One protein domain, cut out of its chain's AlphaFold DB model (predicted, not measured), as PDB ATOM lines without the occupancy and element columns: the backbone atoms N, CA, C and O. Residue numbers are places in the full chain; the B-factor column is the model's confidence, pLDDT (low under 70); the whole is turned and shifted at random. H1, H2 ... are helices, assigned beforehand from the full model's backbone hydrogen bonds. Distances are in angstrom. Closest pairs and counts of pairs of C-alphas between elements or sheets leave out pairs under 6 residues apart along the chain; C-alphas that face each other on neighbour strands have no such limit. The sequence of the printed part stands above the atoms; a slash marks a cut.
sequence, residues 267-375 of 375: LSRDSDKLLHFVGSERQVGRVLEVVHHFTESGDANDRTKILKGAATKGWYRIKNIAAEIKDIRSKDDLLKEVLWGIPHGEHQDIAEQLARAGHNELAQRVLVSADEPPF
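Overview. This is residues 267 to 375 of the 375 residues of an uncharacterized protein of Streptomyces sp. SID12488 (UniProt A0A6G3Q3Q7). Three helical hairpins follow one another along the longest axis: H2 with H3 toward one end, H4 with H5 in the middle and H6 with H7 at the other end, while H1 crosses H3 at the first end. The middle pair packs between the others, H5 crossing H3 on one side, and H6 and H7 packing crosswise on H4 and H5 on the other. You have 109 residues before you, with seven named helices, H1 to H7 in chain order, and no named strand; the class is all helix. The whole is compact, with a radius of gyration of the C-alphas of 13.1 A, and it spans 39 by 28 by 23 A.

Arrangement. Begin with H1, residues 268 to 281, which touches H3, residues 300 to 310; look at Gly 279 and Ala 310, their closest C-alphas, 4.0 A apart. These two run the same way at a steep tilt of 47 degrees. H2, residues 284 to 296, is close to H1 but not clearly touching it, with the C-alphas of Gly 279 and Val 287 closest at 6.1 A. H2 and H3 form a hairpin at a shallow tilt of 11 degrees, opposite ways, and the C-alphas of Val 291 and Arg 303 come closest at 5.3 A. Next find H4, residues 315 to 325: H2 touches it with residues 284 to 285 alone, the C-alphas of Val 284 and Ile 321 being closest at 6.0 A. H3 and H4, also a hairpin, only just touch, with 3 pairs of C-alphas within 8 A, the closest being those of Ala 310 and Ile 318 at 6.8 A. H5, residues 331 to 339, touches H3 at a steep tilt of 59 degrees, and the C-alphas of Leu 307 and Val 338 come closest at 4.8 A. H4 and H5 form a hairpin at a shallow tilt of 18 degrees, with the C-alphas of Ile 325 and Lys 331 closest at 5.5 A. H6, residues 347 to 356, touches H4 at Trp 315 and Ile 350, the closest C-alphas, 5.3 A apart, and the two are about perpendicular at 75 degrees. H7, residues 360 to 371, touches H5 with residues 365 to 369 alone, the C-alphas of Leu 339 and Val 366 being closest at 6.1 A. H6 and H7 form a hairpin at a shallow tilt of 8 degrees, with the C-alphas of Ala 351 and Ala 363 closest at 4.2 A. The helix packing is mostly crossed, helices touching at more than a shallow tilt, but only just: 3 of 9 pairs are shallow. Among the pairs that stay apart are H1 and H7, and H3 and H6. In H1, H3, H4, H5 and H6 every O i to N i+4 pair is within hydrogen-bond range; in H2 it is 8 of 9 and in H7 7 of 8.

Along the chain. Find C-alpha 268 at (-11.764, -64.511, -4.753), where H1 begins; it runs 19.5 A to C-alpha 281. H2, from 284 to 296, covers 18.9 A, and H3, from 300 to 310, covers 15.5 A. H4 begins at C-alpha 315, (-10.388, -35.968, -1.726), and ends at 325. The shorter H5 goes from 331 to 339 and H6 from 347 to 356. H7 runs 17.6 A from C-alpha 360 to C-alpha 371 at (-25.738, -39.095, -10.861).

Size, cuts and confidence. The two C-alphas farthest apart, those of Leu 267 and Gly 358, are 42.5 A from each other. The printed part has no cut, and Phe 375 is the chain's last residue. The link from H5 to H6, 7 residues, is short, and the other links are tight. The mean pLDDT of the printed part is 94.6; look for values under 70 at residues 373 to 375.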
ATOM      1  N   LEU A 267     -10.179 -68.084  -3.015       97.50
ATOM      2  CA  LEU A 267     -10.163 -66.889  -2.162       97.50
ATOM      3  C   LEU A 267     -10.449 -65.607  -2.970       97.50
ATOM      4  O   LEU A 267      -9.765 -64.593  -2.827       97.50
ATOM      5  N   SER A 268     -11.462 -65.631  -3.843       98.12
ATOM      6  CA  SER A 268     -11.764 -64.511  -4.753       98.12
ATOM      7  C   SER A 268     -12.075 -63.205  -4.013       98.12
ATOM      8  O   SER A 268     -11.602 -62.145  -4.421       98.12
ATOM      9  N   ARG A 269     -12.777 -63.275  -2.873       98.19
ATOM     10  CA  ARG A 269     -13.066 -62.098  -2.036       98.19
ATOM     11  C   ARG A 269     -11.790 -61.423  -1.526       98.19
ATOM     12  O   ARG A 269     -11.714 -60.201  -1.513       98.19
ATOM     13  N   ASP A 270     -10.782 -62.205  -1.146       98.50
ATOM     14  CA  ASP A 270      -9.489 -61.676  -0.697       98.50
ATOM     15  C   ASP A 270      -8.686 -61.087  -1.851       98.50
ATOM     16  O   ASP A 270      -8.006 -60.080  -1.675       98.50
ATOM     17  N   SER A 271      -8.799 -61.681  -3.043       98.38
ATOM     18  CA  SER A 271      -8.184 -61.127  -4.251       98.38
ATOM     19  C   SER A 271      -8.750 -59.743  -4.586       98.38
ATOM     20  O   SER A 271      -7.997 -58.826  -4.899       98.38
ATOM     21  N   ASP A 272     -10.060 -59.565  -4.418       98.50
ATOM     22  CA  ASP A 272     -10.737 -58.301  -4.690       98.50
ATOM     23  C   ASP A 272     -10.434 -57.254  -3.613       98.50
ATOM     24  O   ASP A 272     -10.139 -56.104  -3.942       98.50
ATOM     25  N   LYS A 273     -10.397 -57.662  -2.334       98.25
ATOM     26  CA  LYS A 273      -9.906 -56.809  -1.242       98.25
ATOM     27  C   LYS A 273      -8.469 -56.354  -1.484       98.25
ATOM     28  O   LYS A 273      -8.167 -55.184  -1.280       98.25
ATOM     29  N   LEU A 274      -7.586 -57.250  -1.928       98.62
ATOM     30  CA  LEU A 274      -6.198 -56.904  -2.224       98.62
ATOM     31  C   LEU A 274      -6.111 -55.829  -3.311       98.62
ATOM     32  O   LEU A 274      -5.391 -54.853  -3.131       98.62
ATOM     33  N   LEU A 275      -6.852 -55.986  -4.412       98.69
ATOM     34  CA  LEU A 275      -6.906 -54.994  -5.490       98.69
ATOM     35  C   LEU A 275      -7.417 -53.643  -4.977       98.69
ATOM     36  O   LEU A 275      -6.815 -52.607  -5.255       98.69
ATOM     37  N   HIS A 276      -8.461 -53.659  -4.151       98.38
ATOM     38  CA  HIS A 276      -8.971 -52.454  -3.510       98.38
ATOM     39  C   HIS A 276      -7.921 -51.794  -2.595       98.38
ATOM     40  O   HIS A 276      -7.713 -50.584  -2.672       98.38
ATOM     41  N   PHE A 277      -7.191 -52.575  -1.788       98.44
ATOM     42  CA  PHE A 277      -6.100 -52.070  -0.947       98.44
ATOM     43  C   PHE A 277      -4.917 -51.539  -1.756       98.44
ATOM     44  O   PHE A 277      -4.284 -50.577  -1.337       98.44
ATOM     45  N   VAL A 278      -4.608 -52.101  -2.928       98.31
ATOM     46  CA  VAL A 278      -3.610 -51.503  -3.833       98.31
ATOM     47  C   VAL A 278      -4.036 -50.088  -4.209       98.31
ATOM     48  O   VAL A 278      -3.211 -49.176  -4.160       98.31
ATOM     49  N   GLY A 279      -5.323 -49.907  -4.503       97.81
ATOM     50  CA  GLY A 279      -5.932 -48.610  -4.756       97.81
ATOM     51  C   GLY A 279      -5.836 -47.651  -3.578       97.81
ATOM     52  O   GLY A 279      -5.420 -46.515  -3.779       97.81
ATOM     53  N   SER A 280      -6.176 -48.078  -2.361       97.50
ATOM     54  CA  SER A 280      -6.332 -47.183  -1.201       97.50
ATOM     55  C   SER A 280      -5.062 -46.966  -0.372       97.50
ATOM     56  O   SER A 280      -4.851 -45.881   0.164       97.50
ATOM     57  N   GLU A 281      -4.182 -47.960  -0.269       96.69
ATOM     58  CA  GLU A 281      -3.090 -47.968   0.714       96.69
ATOM     59  C   GLU A 281      -1.712 -47.627   0.136       96.69
ATOM     60  O   GLU A 281      -0.785 -47.282   0.872       96.69
ATOM     61  N   ARG A 282      -1.535 -47.759  -1.180       96.44
ATOM     62  CA  ARG A 282      -0.235 -47.581  -1.841       96.44
ATOM     63  C   ARG A 282       0.084 -46.096  -2.067       96.44
ATOM     64  O   ARG A 282      -0.803 -45.247  -2.047       96.44
ATOM     65  N   GLN A 283       1.342 -45.743  -2.315       95.81
ATOM     66  CA  GLN A 283       1.678 -44.391  -2.787       95.81
ATOM     67  C   GLN A 283       1.106 -44.151  -4.188       95.81
ATOM     68  O   GLN A 283       1.124 -45.067  -5.007       95.81
ATOM     69  N   VAL A 284       0.634 -42.930  -4.457       94.44
ATOM     70  CA  VAL A 284      -0.117 -42.564  -5.673       94.44
ATOM     71  C   VAL A 284       0.597 -42.980  -6.964       94.44
ATOM     72  O   VAL A 284       0.037 -43.775  -7.714       94.44
ATOM     73  N   GLY A 285       1.849 -42.559  -7.184       92.12
ATOM     74  CA  GLY A 285       2.596 -42.941  -8.396       92.12
ATOM     75  C   GLY A 285       2.735 -44.460  -8.556       92.12
ATOM     76  O   GLY A 285       2.579 -45.012  -9.642       92.12
ATOM     77  N   ARG A 286       2.885 -45.179  -7.437       96.06
ATOM     78  CA  ARG A 286       2.971 -46.642  -7.448       96.06
ATOM     79  C   ARG A 286       1.625 -47.338  -7.661       96.06
ATOM     80  O   ARG A 286       1.640 -48.530  -7.956       96.06
ATOM     81  N   VAL A 287       0.479 -46.674  -7.478       97.31
ATOM     82  CA  VAL A 287      -0.837 -47.222  -7.870       97.31
ATOM     83  C   VAL A 287      -0.895 -47.335  -9.388       97.31
ATOM     84  O   VAL A 287      -1.257 -48.391  -9.906       97.31
ATOM     85  N   LEU A 288      -0.481 -46.279 -10.092       96.06
ATOM     86  CA  LEU A 288      -0.532 -46.220 -11.550       96.06
ATOM     87  C   LEU A 288       0.410 -47.228 -12.214       96.06
ATOM     88  O   LEU A 288       0.026 -47.820 -13.216       96.06
ATOM     89  N   GLU A 289       1.563 -47.531 -11.606       96.38
ATOM     90  CA  GLU A 289       2.414 -48.662 -12.024       96.38
ATOM     91  C   GLU A 289       1.625 -49.981 -12.091       96.38
ATOM     92  O   GLU A 289       1.769 -50.765 -13.031       96.38
ATOM     93  N   VAL A 290       0.778 -50.245 -11.088       97.62
ATOM     94  CA  VAL A 290      -0.025 -51.472 -11.039       97.62
ATOM     95  C   VAL A 290      -1.178 -51.395 -12.036       97.62
ATOM     96  O   VAL A 290      -1.393 -52.343 -12.783       97.62
ATOM     97  N   VAL A 291      -1.881 -50.263 -12.110       97.44
ATOM     98  CA  VAL A 291      -2.953 -50.029 -13.096       97.44
ATOM     99  C   VAL A 291      -2.443 -50.244 -14.522       97.44
ATOM    100  O   VAL A 291      -3.108 -50.914 -15.314       97.44
ATOM    101  N   HIS A 292      -1.256 -49.729 -14.844       96.31
ATOM    102  CA  HIS A 292      -0.623 -49.904 -16.147       96.31
ATOM    103  C   HIS A 292      -0.334 -51.380 -16.427       96.31
ATOM    104  O   HIS A 292      -0.800 -51.904 -17.434       96.31
ATOM    105  N   HIS A 293       0.298 -52.087 -15.485       97.56
ATOM    106  CA  HIS A 293       0.577 -53.518 -15.623       97.56
ATOM    107  C   HIS A 293      -0.686 -54.363 -15.880       97.56
ATOM    108  O   HIS A 293      -0.685 -55.252 -16.733       97.56
ATOM    109  N   PHE A 294      -1.779 -54.087 -15.163       97.50
ATOM    110  CA  PHE A 294      -3.057 -54.779 -15.365       97.50
ATOM    111  C   PHE A 294      -3.741 -54.374 -16.682       97.50
ATOM    112  O   PHE A 294      -4.432 -55.192 -17.285       97.50
ATOM    113  N   THR A 295      -3.512 -53.150 -17.168       95.56
ATOM    114  CA  THR A 295      -3.980 -52.706 -18.492       95.56
ATOM    115  C   THR A 295      -3.261 -53.461 -19.607       95.56
ATOM    116  O   THR A 295      -3.916 -53.993 -20.498       95.56
ATOM    117  N   GLU A 296      -1.931 -53.566 -19.535       96.06
ATOM    118  CA  GLU A 296      -1.118 -54.304 -20.513       96.06
ATOM    119  C   GLU A 296      -1.425 -55.807 -20.520       96.06
ATOM    120  O   GLU A 296      -1.378 -56.448 -21.566       96.06
ATOM    121  N   SER A 297      -1.780 -56.362 -19.359       96.31
ATOM    122  CA  SER A 297      -2.134 -57.780 -19.216       96.31
ATOM    123  C   SER A 297      -3.558 -58.110 -19.691       96.31
ATOM    124  O   SER A 297      -3.917 -59.282 -19.746       96.31
ATOM    125  N   GLY A 298      -4.375 -57.105 -20.035       96.25
ATOM    126  CA  GLY A 298      -5.773 -57.291 -20.449       96.25
ATOM    127  C   GLY A 298      -6.762 -57.519 -19.295       96.25
ATOM    128  O   GLY A 298      -7.932 -57.816 -19.533       96.25
ATOM    129  N   ASP A 299      -6.334 -57.333 -18.046       96.81
ATOM    130  CA  ASP A 299      -7.126 -57.584 -16.836       96.81
ATOM    131  C   ASP A 299      -7.956 -56.343 -16.437       96.81
ATOM    132  O   ASP A 299      -7.832 -55.789 -15.339       96.81
ATOM    133  N   ALA A 300      -8.825 -55.880 -17.344       95.81
ATOM    134  CA  ALA A 300      -9.565 -54.621 -17.191       95.81
ATOM    135  C   ALA A 300     -10.431 -54.556 -15.916       95.81
ATOM    136  O   ALA A 300     -10.493 -53.513 -15.269       95.81
ATOM    137  N   ASN A 301     -11.048 -55.672 -15.513       97.25
ATOM    138  CA  ASN A 301     -11.864 -55.738 -14.294       97.25
ATOM    139  C   ASN A 301     -11.026 -55.481 -13.026       97.25
ATOM    140  O   ASN A 301     -11.431 -54.749 -12.125       97.25
ATOM    141  N   ASP A 302      -9.822 -56.046 -12.966       98.31
ATOM    142  CA  ASP A 302      -8.943 -55.904 -11.803       98.31
ATOM    143  C   ASP A 302      -8.365 -54.497 -11.709       98.31
ATOM    144  O   ASP A 302      -8.308 -53.915 -10.625       98.31
ATOM    145  N   ARG A 303      -8.025 -53.916 -12.865       97.56
ATOM    146  CA  ARG A 303      -7.675 -52.503 -12.991       97.56
ATOM    147  C   ARG A 303      -8.781 -51.603 -12.429       97.56
ATOM    148  O   ARG A 303      -8.486 -50.726 -11.621       97.56
ATOM    149  N   THR A 304     -10.037 -51.835 -12.810       97.50
ATOM    150  CA  THR A 304     -11.188 -51.074 -12.300       97.50
ATOM    151  C   THR A 304     -11.313 -51.191 -10.776       97.50
ATOM    152  O   THR A 304     -11.491 -50.180 -10.100       97.50
ATOM    153  N   LYS A 305     -11.122 -52.383 -10.193       98.25
ATOM    154  CA  LYS A 305     -11.136 -52.559  -8.723       98.25
ATOM    155  C   LYS A 305     -10.040 -51.751  -8.018       98.25
ATOM    156  O   LYS A 305     -10.298 -51.191  -6.952       98.25
ATOM    157  N   ILE A 306      -8.846 -51.664  -8.609       98.12
ATOM    158  CA  ILE A 306      -7.743 -50.841  -8.086       98.12
ATOM    159  C   ILE A 306      -8.111 -49.354  -8.134       98.12
ATOM    160  O   ILE A 306      -7.965 -48.659  -7.131       98.12
ATOM    161  N   LEU A 307      -8.607 -48.866  -9.275       97.50
ATOM    162  CA  LEU A 307      -8.968 -47.454  -9.451       97.50
ATOM    163  C   LEU A 307     -10.094 -47.035  -8.502       97.50
ATOM    164  O   LEU A 307      -9.961 -46.018  -7.825       97.50
ATOM    165  N   LYS A 308     -11.125 -47.874  -8.344       97.12
ATOM    166  CA  LYS A 308     -12.200 -47.639  -7.371       97.12
ATOM    167  C   LYS A 308     -11.680 -47.586  -5.935       97.12
ATOM    168  O   LYS A 308     -12.059 -46.710  -5.165       97.12
ATOM    169  N   GLY A 309     -10.755 -48.477  -5.568       97.50
ATOM    170  CA  GLY A 309     -10.110 -48.433  -4.252       97.50
ATOM    171  C   GLY A 309      -9.347 -47.138  -3.986       97.50
ATOM    172  O   GLY A 309      -9.183 -46.733  -2.841       97.50
ATOM    173  N   ALA A 310      -8.913 -46.443  -5.027       96.81
ATOM    174  CA  ALA A 310      -8.131 -45.229  -4.888       96.81
ATOM    175  C   ALA A 310      -8.926 -44.010  -4.403       96.81
ATOM    176  O   ALA A 310      -8.328 -43.088  -3.847       96.81
ATOM    177  N   ALA A 311     -10.253 -44.026  -4.529       95.19
ATOM    178  CA  ALA A 311     -11.113 -42.953  -4.046       95.19
ATOM    179  C   ALA A 311     -11.528 -43.081  -2.570       95.19
ATOM    180  O   ALA A 311     -11.984 -42.104  -1.986       95.19
ATOM    181  N   THR A 312     -11.302 -44.225  -1.913       95.38
ATOM    182  CA  THR A 312     -11.835 -44.474  -0.556       95.38
ATOM    183  C   THR A 312     -11.073 -43.797   0.588       95.38
ATOM    184  O   THR A 312     -11.475 -43.899   1.742       95.38
ATOM    185  N   LYS A 313      -9.966 -43.097   0.307       92.69
ATOM    186  CA  LYS A 313      -9.189 -42.331   1.311       92.69
ATOM    187  C   LYS A 313      -9.429 -40.820   1.241       92.69
ATOM    188  O   LYS A 313      -8.629 -40.049   1.770       92.69
ATOM    189  N   GLY A 314     -10.498 -40.400   0.569       93.88
ATOM    190  CA  GLY A 314     -10.926 -39.008   0.502       93.88
ATOM    191  C   GLY A 314     -10.262 -38.173  -0.597       93.88
ATOM    192  O   GLY A 314      -9.441 -38.636  -1.398       93.88
ATOM    193  N   TRP A 315     -10.637 -36.894  -0.619       96.56
ATOM    194  CA  TRP A 315     -10.388 -35.968  -1.726       96.56
ATOM    195  C   TRP A 315      -8.910 -35.751  -2.072       96.56
ATOM    196  O   TRP A 315      -8.566 -35.630  -3.248       96.56
ATOM    197  N   TYR A 316      -8.012 -35.730  -1.077       96.69
ATOM    198  CA  TYR A 316      -6.576 -35.530  -1.308       96.69
ATOM    199  C   TYR A 316      -5.996 -36.625  -2.206       96.69
ATOM    200  O   TYR A 316      -5.177 -36.342  -3.084       96.69
ATOM    201  N   ARG A 317      -6.426 -37.874  -2.002       95.94
ATOM    202  CA  ARG A 317      -5.958 -39.011  -2.794       95.94
ATOM    203  C   ARG A 317      -6.502 -38.950  -4.219       95.94
ATOM    204  O   ARG A 317      -5.721 -39.107  -5.154       95.94
ATOM    205  N   ILE A 318      -7.792 -38.640  -4.369       97.06
ATOM    206  CA  ILE A 318      -8.449 -38.450  -5.672       97.06
ATOM    207  C   ILE A 318      -7.731 -37.361  -6.471       97.06
ATOM    208  O   ILE A 318      -7.343 -37.595  -7.612       97.06
ATOM    209  N   LYS A 319      -7.471 -36.203  -5.850       97.00
ATOM    210  CA  LYS A 319      -6.731 -35.094  -6.461       97.00
ATOM    211  C   LYS A 319      -5.369 -35.543  -6.994       97.00
ATOM    212  O   LYS A 319      -5.042 -35.278  -8.147       97.00
ATOM    213  N   ASN A 320      -4.572 -36.197  -6.151       96.44
ATOM    214  CA  ASN A 320      -3.210 -36.582  -6.515       96.44
ATOM    215  C   ASN A 320      -3.204 -37.627  -7.640       96.44
ATOM    216  O   ASN A 320      -2.384 -37.544  -8.546       96.44
ATOM    217  N   ILE A 321      -4.141 -38.579  -7.619       96.12
ATOM    218  CA  ILE A 321      -4.293 -39.564  -8.696       96.12
ATOM    219  C   ILE A 321      -4.747 -38.896  -9.997       96.12
ATOM    220  O   ILE A 321      -4.184 -39.180 -11.050       96.12
ATOM    221  N   ALA A 322      -5.717 -37.983  -9.938       95.69
ATOM    222  CA  ALA A 322      -6.193 -37.253 -11.112       95.69
ATOM    223  C   ALA A 322      -5.082 -36.411 -11.764       95.69
ATOM    224  O   ALA A 322      -5.013 -36.336 -12.991       95.69
ATOM    225  N   ALA A 323      -4.198 -35.814 -10.957       94.88
ATOM    226  CA  ALA A 323      -3.044 -35.071 -11.451       94.88
ATOM    227  C   ALA A 323      -2.082 -35.967 -12.249       94.88
ATOM    228  O   ALA A 323      -1.683 -35.596 -13.346       94.88
ATOM    229  N   GLU A 324      -1.783 -37.161 -11.740       93.94
ATOM    230  CA  GLU A 324      -0.862 -38.117 -12.372       93.94
ATOM    231  C   GLU A 324      -1.472 -38.806 -13.608       93.94
ATOM    232  O   GLU A 324      -0.771 -39.156 -14.554       93.94
ATOM    233  N   ILE A 325      -2.798 -38.970 -13.650       93.75
ATOM    234  CA  ILE A 325      -3.510 -39.528 -14.811       93.75
ATOM    235  C   ILE A 325      -3.529 -38.551 -16.000       93.75
ATOM    236  O   ILE A 325      -3.682 -38.986 -17.142       93.75
ATOM    237  N   LYS A 326      -3.364 -37.239 -15.772       88.44
ATOM    238  CA  LYS A 326      -3.514 -36.197 -16.806       88.44
ATOM    239  C   LYS A 326      -2.617 -36.412 -18.031       88.44
ATOM    240  O   LYS A 326      -3.025 -36.046 -19.137       88.44
ATOM    241  N   ASP A 327      -1.463 -37.039 -17.829       83.75
ATOM    242  CA  ASP A 327      -0.444 -37.272 -18.854       83.75
ATOM    243  C   ASP A 327      -0.579 -38.644 -19.548       83.75
ATOM    244  O   ASP A 327       0.197 -38.982 -20.443       83.75
ATOM    245  N   ILE A 328      -1.588 -39.443 -19.177       87.25
ATOM    246  CA  ILE A 328      -1.800 -40.803 -19.684       87.25
ATOM    247  C   ILE A 328      -2.810 -40.809 -20.845       87.25
ATOM    248  O   ILE A 328      -3.853 -40.150 -20.825       87.25
ATOM    249  N   ARG A 329      -2.533 -41.622 -21.872       78.00
ATOM    250  CA  ARG A 329      -3.495 -41.932 -22.943       78.00
ATOM    251  C   ARG A 329      -4.713 -42.648 -22.333       78.00
ATOM    252  O   ARG A 329      -4.534 -43.647 -21.649       78.00
ATOM    253  N   SER A 330      -5.927 -42.153 -22.586       85.50
ATOM    254  CA  SER A 330      -7.184 -42.595 -21.931       85.50
ATOM    255  C   SER A 330      -7.394 -42.090 -20.495       85.50
ATOM    256  O   SER A 330      -8.042 -42.745 -19.680       85.50
ATOM    257  N   LYS A 331      -6.886 -40.890 -20.186       89.00
ATOM    258  CA  LYS A 331      -7.079 -40.221 -18.891       89.00
ATOM    259  C   LYS A 331      -8.534 -40.125 -18.420       89.00
ATOM    260  O   LYS A 331      -8.784 -40.282 -17.230       89.00
ATOM    261  N   ASP A 332      -9.481 -39.886 -19.327       92.50
ATOM    262  CA  ASP A 332     -10.882 -39.677 -18.950       92.50
ATOM    263  C   ASP A 332     -11.538 -40.978 -18.469       92.50
ATOM    264  O   ASP A 332     -12.221 -40.965 -17.446       92.50
ATOM    265  N   ASP A 333     -11.244 -42.111 -19.116       93.69
ATOM    266  CA  ASP A 333     -11.745 -43.426 -18.698       93.69
ATOM    267  C   ASP A 333     -11.185 -43.825 -17.328       93.69
ATOM    268  O   ASP A 333     -11.916 -44.278 -16.449       93.69
ATOM    269  N   LEU A 334      -9.877 -43.629 -17.118       95.19
ATOM    270  CA  LEU A 334      -9.232 -43.958 -15.846       95.19
ATOM    271  C   LEU A 334      -9.746 -43.071 -14.710       95.19
ATOM    272  O   LEU A 334      -9.992 -43.566 -13.613       95.19
ATOM    273  N   LEU A 335      -9.918 -41.772 -14.970       96.62
ATOM    274  CA  LEU A 335     -10.456 -40.845 -13.983       96.62
ATOM    275  C   LEU A 335     -11.899 -41.204 -13.628       96.62
ATOM    276  O   LEU A 335     -12.232 -41.239 -12.448       96.62
ATOM    277  N   LYS A 336     -12.733 -41.527 -14.619       95.69
ATOM    278  CA  LYS A 336     -14.115 -41.961 -14.393       95.69
ATOM    279  C   LYS A 336     -14.193 -43.164 -13.449       95.69
ATOM    280  O   LYS A 336     -14.966 -43.142 -12.497       95.69
ATOM    281  N   GLU A 337     -13.332 -44.160 -13.640       96.25
ATOM    282  CA  GLU A 337     -13.262 -45.338 -12.762       96.25
ATOM    283  C   GLU A 337     -12.831 -45.008 -11.325       96.25
ATOM    284  O   GLU A 337     -13.294 -45.644 -10.379       96.25
ATOM    285  N   VAL A 338     -11.961 -44.007 -11.142       96.88
ATOM    286  CA  VAL A 338     -11.606 -43.501  -9.806       96.88
ATOM    287  C   VAL A 338     -12.812 -42.829  -9.161       96.88
ATOM    288  O   VAL A 338     -13.128 -43.133  -8.015       96.88
ATOM    289  N   LEU A 339     -13.504 -41.945  -9.886       96.75
ATOM    290  CA  LEU A 339     -14.659 -41.208  -9.363       96.75
ATOM    291  C   LEU A 339     -15.804 -42.147  -8.961       96.75
ATOM    292  O   LEU A 339     -16.379 -41.989  -7.891       96.75
ATOM    293  N   TRP A 340     -16.037 -43.213  -9.726       95.44
ATOM    294  CA  TRP A 340     -16.974 -44.285  -9.368       95.44
ATOM    295  C   TRP A 340     -16.596 -45.096  -8.120       95.44
ATOM    296  O   TRP A 340     -17.372 -45.937  -7.669       95.44
ATOM    297  N   GLY A 341     -15.391 -44.909  -7.584       96.19
ATOM    298  CA  GLY A 341     -14.964 -45.499  -6.320       96.19
ATOM    299  C   GLY A 341     -15.356 -44.695  -5.082       96.19
ATOM    300  O   GLY A 341     -15.113 -45.169  -3.971       96.19
ATOM    301  N   ILE A 342     -15.900 -43.485  -5.248       96.56
ATOM    302  CA  ILE A 342     -16.296 -42.627  -4.131       96.56
ATOM    303  C   ILE A 342     -17.473 -43.281  -3.387       96.56
ATOM    304  O   ILE A 342     -18.459 -43.665  -4.024       96.56
ATOM    305  N   PRO A 343     -17.407 -43.423  -2.049       94.94
ATOM    306  CA  PRO A 343     -18.526 -43.953  -1.280       94.94
ATOM    307  C   PRO A 343     -19.815 -43.149  -1.497       94.94
ATOM    308  O   PRO A 343     -19.811 -41.922  -1.635       94.94
ATOM    309  N   HIS A 344     -20.949 -43.848  -1.527       91.94
ATOM    310  CA  HIS A 344     -22.245 -43.196  -1.688       91.94
ATOM    311  C   HIS A 344     -22.500 -42.214  -0.534       91.94
ATOM    312  O   HIS A 344     -22.253 -42.538   0.625       91.94
ATOM    313  N   GLY A 345     -22.978 -41.011  -0.861       93.44
ATOM    314  CA  GLY A 345     -23.170 -39.917   0.097       93.44
ATOM    315  C   GLY A 345     -21.953 -39.007   0.310       93.44
ATOM    316  O   GLY A 345     -22.138 -37.873   0.725       93.44
ATOM    317  N   GLU A 346     -20.731 -39.424  -0.048       96.50
ATOM    318  CA  GLU A 346     -19.517 -38.605   0.164       96.50
ATOM    319  C   GLU A 346     -19.174 -37.670  -1.013       96.50
ATOM    320  O   GLU A 346     -18.251 -36.858  -0.929       96.50
ATOM    321  N   HIS A 347     -19.902 -37.766  -2.131       96.69
ATOM    322  CA  HIS A 347     -19.575 -37.044  -3.366       96.69
ATOM    323  C   HIS A 347     -19.625 -35.522  -3.181       96.69
ATOM    324  O   HIS A 347     -18.727 -34.817  -3.641       96.69
ATOM    325  N   GLN A 348     -20.648 -35.018  -2.483       97.06
ATOM    326  CA  GLN A 348     -20.811 -33.587  -2.238       97.06
ATOM    327  C   GLN A 348     -19.675 -33.034  -1.367       97.06
ATOM    328  O   GLN A 348     -19.020 -32.071  -1.765       97.06
ATOM    329  N   ASP A 349     -19.376 -33.686  -0.241       97.44
ATOM    330  CA  ASP A 349     -18.310 -33.266   0.675       97.44
ATOM    331  C   ASP A 349     -16.942 -33.237  -0.020       97.44
ATOM    332  O   ASP A 349     -16.176 -32.276   0.110       97.44
ATOM    333  N   ILE A 350     -16.638 -34.271  -0.812       97.56
ATOM    334  CA  ILE A 350     -15.398 -34.352  -1.590       97.56
ATOM    335  C   ILE A 350     -15.344 -33.251  -2.654       97.56
ATOM    336  O   ILE A 350     -14.297 -32.615  -2.820       97.56
ATOM    337  N   ALA A 351     -16.446 -33.000  -3.370       97.88
ATOM    338  CA  ALA A 351     -16.516 -31.945  -4.376       97.88
ATOM    339  C   ALA A 351     -16.297 -30.555  -3.757       97.88
ATOM    340  O   ALA A 351     -15.507 -29.769  -4.283       97.88
ATOM    341  N   GLU A 352     -16.914 -30.266  -2.609       98.12
ATOM    342  CA  GLU A 352     -16.707 -29.009  -1.885       98.12
ATOM    343  C   GLU A 352     -15.248 -28.829  -1.450       98.12
ATOM    344  O   GLU A 352     -14.672 -27.751  -1.619       98.12
ATOM    345  N   GLN A 353     -14.620 -29.882  -0.923       98.06
ATOM    346  CA  GLN A 353     -13.214 -29.851  -0.511       98.06
ATOM    347  C   GLN A 353     -12.274 -29.614  -1.703       98.06
ATOM    348  O   GLN A 353     -11.343 -28.812  -1.607       98.06
ATOM    349  N   LEU A 354     -12.548 -30.242  -2.851       98.00
ATOM    350  CA  LEU A 354     -11.807 -30.014  -4.094       98.00
ATOM    351  C   LEU A 354     -11.972 -28.584  -4.617       98.00
ATOM    352  O   LEU A 354     -10.975 -27.962  -4.991       98.00
ATOM    353  N   ALA A 355     -13.194 -28.045  -4.611       98.12
ATOM    354  CA  ALA A 355     -13.469 -26.674  -5.034       98.12
ATOM    355  C   ALA A 355     -12.751 -25.652  -4.135       98.12
ATOM    356  O   ALA A 355     -12.071 -24.756  -4.638       98.12
ATOM    357  N   ARG A 356     -12.789 -25.840  -2.806       97.62
ATOM    358  CA  ARG A 356     -12.044 -25.005  -1.839       97.62
ATOM    359  C   ARG A 356     -10.533 -25.044  -2.069       97.62
ATOM    360  O   ARG A 356      -9.856 -24.047  -1.843       97.62
ATOM    361  N   ALA A 357     -10.007 -26.171  -2.544       97.19
ATOM    362  CA  ALA A 357      -8.601 -26.328  -2.906       97.19
ATOM    363  C   ALA A 357      -8.254 -25.820  -4.324       97.19
ATOM    364  O   ALA A 357      -7.114 -25.983  -4.756       97.19
ATOM    365  N   GLY A 358      -9.202 -25.222  -5.056       97.56
ATOM    366  CA  GLY A 358      -8.992 -24.660  -6.396       97.56
ATOM    367  C   GLY A 358      -9.156 -25.652  -7.552       97.56
ATOM    368  O   GLY A 358      -8.845 -25.320  -8.695       97.56
ATOM    369  N   HIS A 359      -9.661 -26.862  -7.298       97.56
ATOM    370  CA  HIS A 359      -9.843 -27.920  -8.299       97.56
ATOM    371  C   HIS A 359     -11.285 -27.987  -8.829       97.56
ATOM    372  O   HIS A 359     -11.904 -29.050  -8.833       97.56
ATOM    373  N   ASN A 360     -11.815 -26.855  -9.306       97.38
ATOM    374  CA  ASN A 360     -13.224 -26.709  -9.708       97.38
ATOM    375  C   ASN A 360     -13.665 -27.692 -10.806       97.38
ATOM    376  O   ASN A 360     -14.756 -28.247 -10.729       97.38
ATOM    377  N   GLU A 361     -12.816 -27.952 -11.807       96.81
ATOM    378  CA  GLU A 361     -13.145 -28.910 -12.875       96.81
ATOM    379  C   GLU A 361     -13.316 -30.331 -12.318       96.81
ATOM    380  O   GLU A 361     -14.275 -31.025 -12.647       96.81
ATOM    381  N   LEU A 362     -12.406 -30.759 -11.437       97.31
ATOM    382  CA  LEU A 362     -12.471 -32.084 -10.824       97.31
ATOM    383  C   LEU A 362     -13.653 -32.192  -9.854       97.31
ATOM    384  O   LEU A 362     -14.328 -33.216  -9.849       97.31
ATOM    385  N   ALA A 363     -13.940 -31.133  -9.090       97.81
ATOM    386  CA  ALA A 363     -15.122 -31.053  -8.236       97.81
ATOM    387  C   ALA A 363     -16.418 -31.226  -9.045       97.81
ATOM    388  O   ALA A 363     -17.270 -32.031  -8.676       97.81
ATOM    389  N   GLN A 364     -16.537 -30.549 -10.192       97.50
ATOM    390  CA  GLN A 364     -17.698 -30.702 -11.067       97.50
ATOM    391  C   GLN A 364     -17.821 -32.132 -11.605       97.50
ATOM    392  O   GLN A 364     -18.920 -32.676 -11.643       97.50
ATOM    393  N   ARG A 365     -16.704 -32.768 -11.986       96.50
ATOM    394  CA  ARG A 365     -16.711 -34.175 -12.423       96.50
ATOM    395  C   ARG A 365     -17.158 -35.127 -11.307       96.50
ATOM    396  O   ARG A 365     -17.896 -36.060 -11.599       96.50
ATOM    397  N   VAL A 366     -16.760 -34.883 -10.054       96.56
ATOM    398  CA  VAL A 366     -17.237 -35.655  -8.889       96.56
ATOM    399  C   VAL A 366     -18.757 -35.545  -8.751       96.56
ATOM    400  O   VAL A 366     -19.423 -36.566  -8.603       96.56
ATOM    401  N   LEU A 367     -19.316 -34.335  -8.860       96.31
ATOM    402  CA  LEU A 367     -20.767 -34.130  -8.778       96.31
ATOM    403  C   LEU A 367     -21.509 -34.850  -9.907       96.31
ATOM    404  O   LEU A 367     -22.463 -35.566  -9.639       96.31
ATOM    405  N   VAL A 368     -21.030 -34.734 -11.150       95.19
ATOM    406  CA  VAL A 368     -21.633 -35.442 -12.293       95.19
ATOM    407  C   VAL A 368     -21.579 -36.959 -12.090       95.19
ATOM    408  O   VAL A 368     -22.548 -37.654 -12.369       95.19
ATOM    409  N   SER A 369     -20.473 -37.481 -11.549       93.62
ATOM    410  CA  SER A 369     -20.333 -38.918 -11.303       93.62
ATOM    411  C   SER A 369     -21.273 -39.467 -10.224       93.62
ATOM    412  O   SER A 369     -21.508 -40.670 -10.218       93.62
ATOM    413  N   ALA A 370     -21.828 -38.615  -9.351       90.94
ATOM    414  CA  ALA A 370     -22.811 -39.030  -8.350       90.94
ATOM    415  C   ALA A 370     -24.150 -39.445  -8.983       90.94
ATOM    416  O   ALA A 370     -24.829 -40.322  -8.449       90.94
ATOM    417  N   ASP A 371     -24.500 -38.833 -10.118       88.31
ATOM    418  CA  ASP A 371     -25.738 -39.095 -10.861       88.31
ATOM    419  C   ASP A 371     -25.553 -40.170 -11.947       88.31
ATOM    420  O   ASP A 371     -26.526 -40.717 -12.474       88.31
ATOM    421  N   GLU A 372     -24.305 -40.495 -12.299       85.12
ATOM    422  CA  GLU A 372     -24.001 -41.560 -13.245       85.12
ATOM    423  C   GLU A 372     -24.069 -42.931 -12.558       85.12
ATOM    424  O   GLU A 372     -23.401 -43.144 -11.547       85.12
ATOM    425  N   PRO A 373     -24.797 -43.911 -13.119       64.00
ATOM    426  CA  PRO A 373     -24.809 -45.257 -12.570       64.00
ATOM    427  C   PRO A 373     -23.409 -45.880 -12.609       64.00
ATOM    428  O   PRO A 373     -22.751 -45.927 -13.653       64.00
ATOM    429  N   PRO A 374     -22.998 -46.441 -11.467       57.88
ATOM    430  CA  PRO A 374     -22.677 -47.859 -11.429       57.88
ATOM    431  C   PRO A 374     -23.392 -48.527 -10.239       57.88
ATOM    432  O   PRO A 374     -22.791 -49.383  -9.588       57.88
ATOM    433  N   PHE A 375     -24.599 -48.045  -9.901       45.41
ATOM    434  CA  PHE A 375     -25.332 -48.425  -8.687       45.41
ATOM    435  C   PHE A 375     -25.754 -49.897  -8.697       45.41
ATOM    436  O   PHE A 375     -26.352 -50.333  -9.711       45.41
TER     437      PHE A 375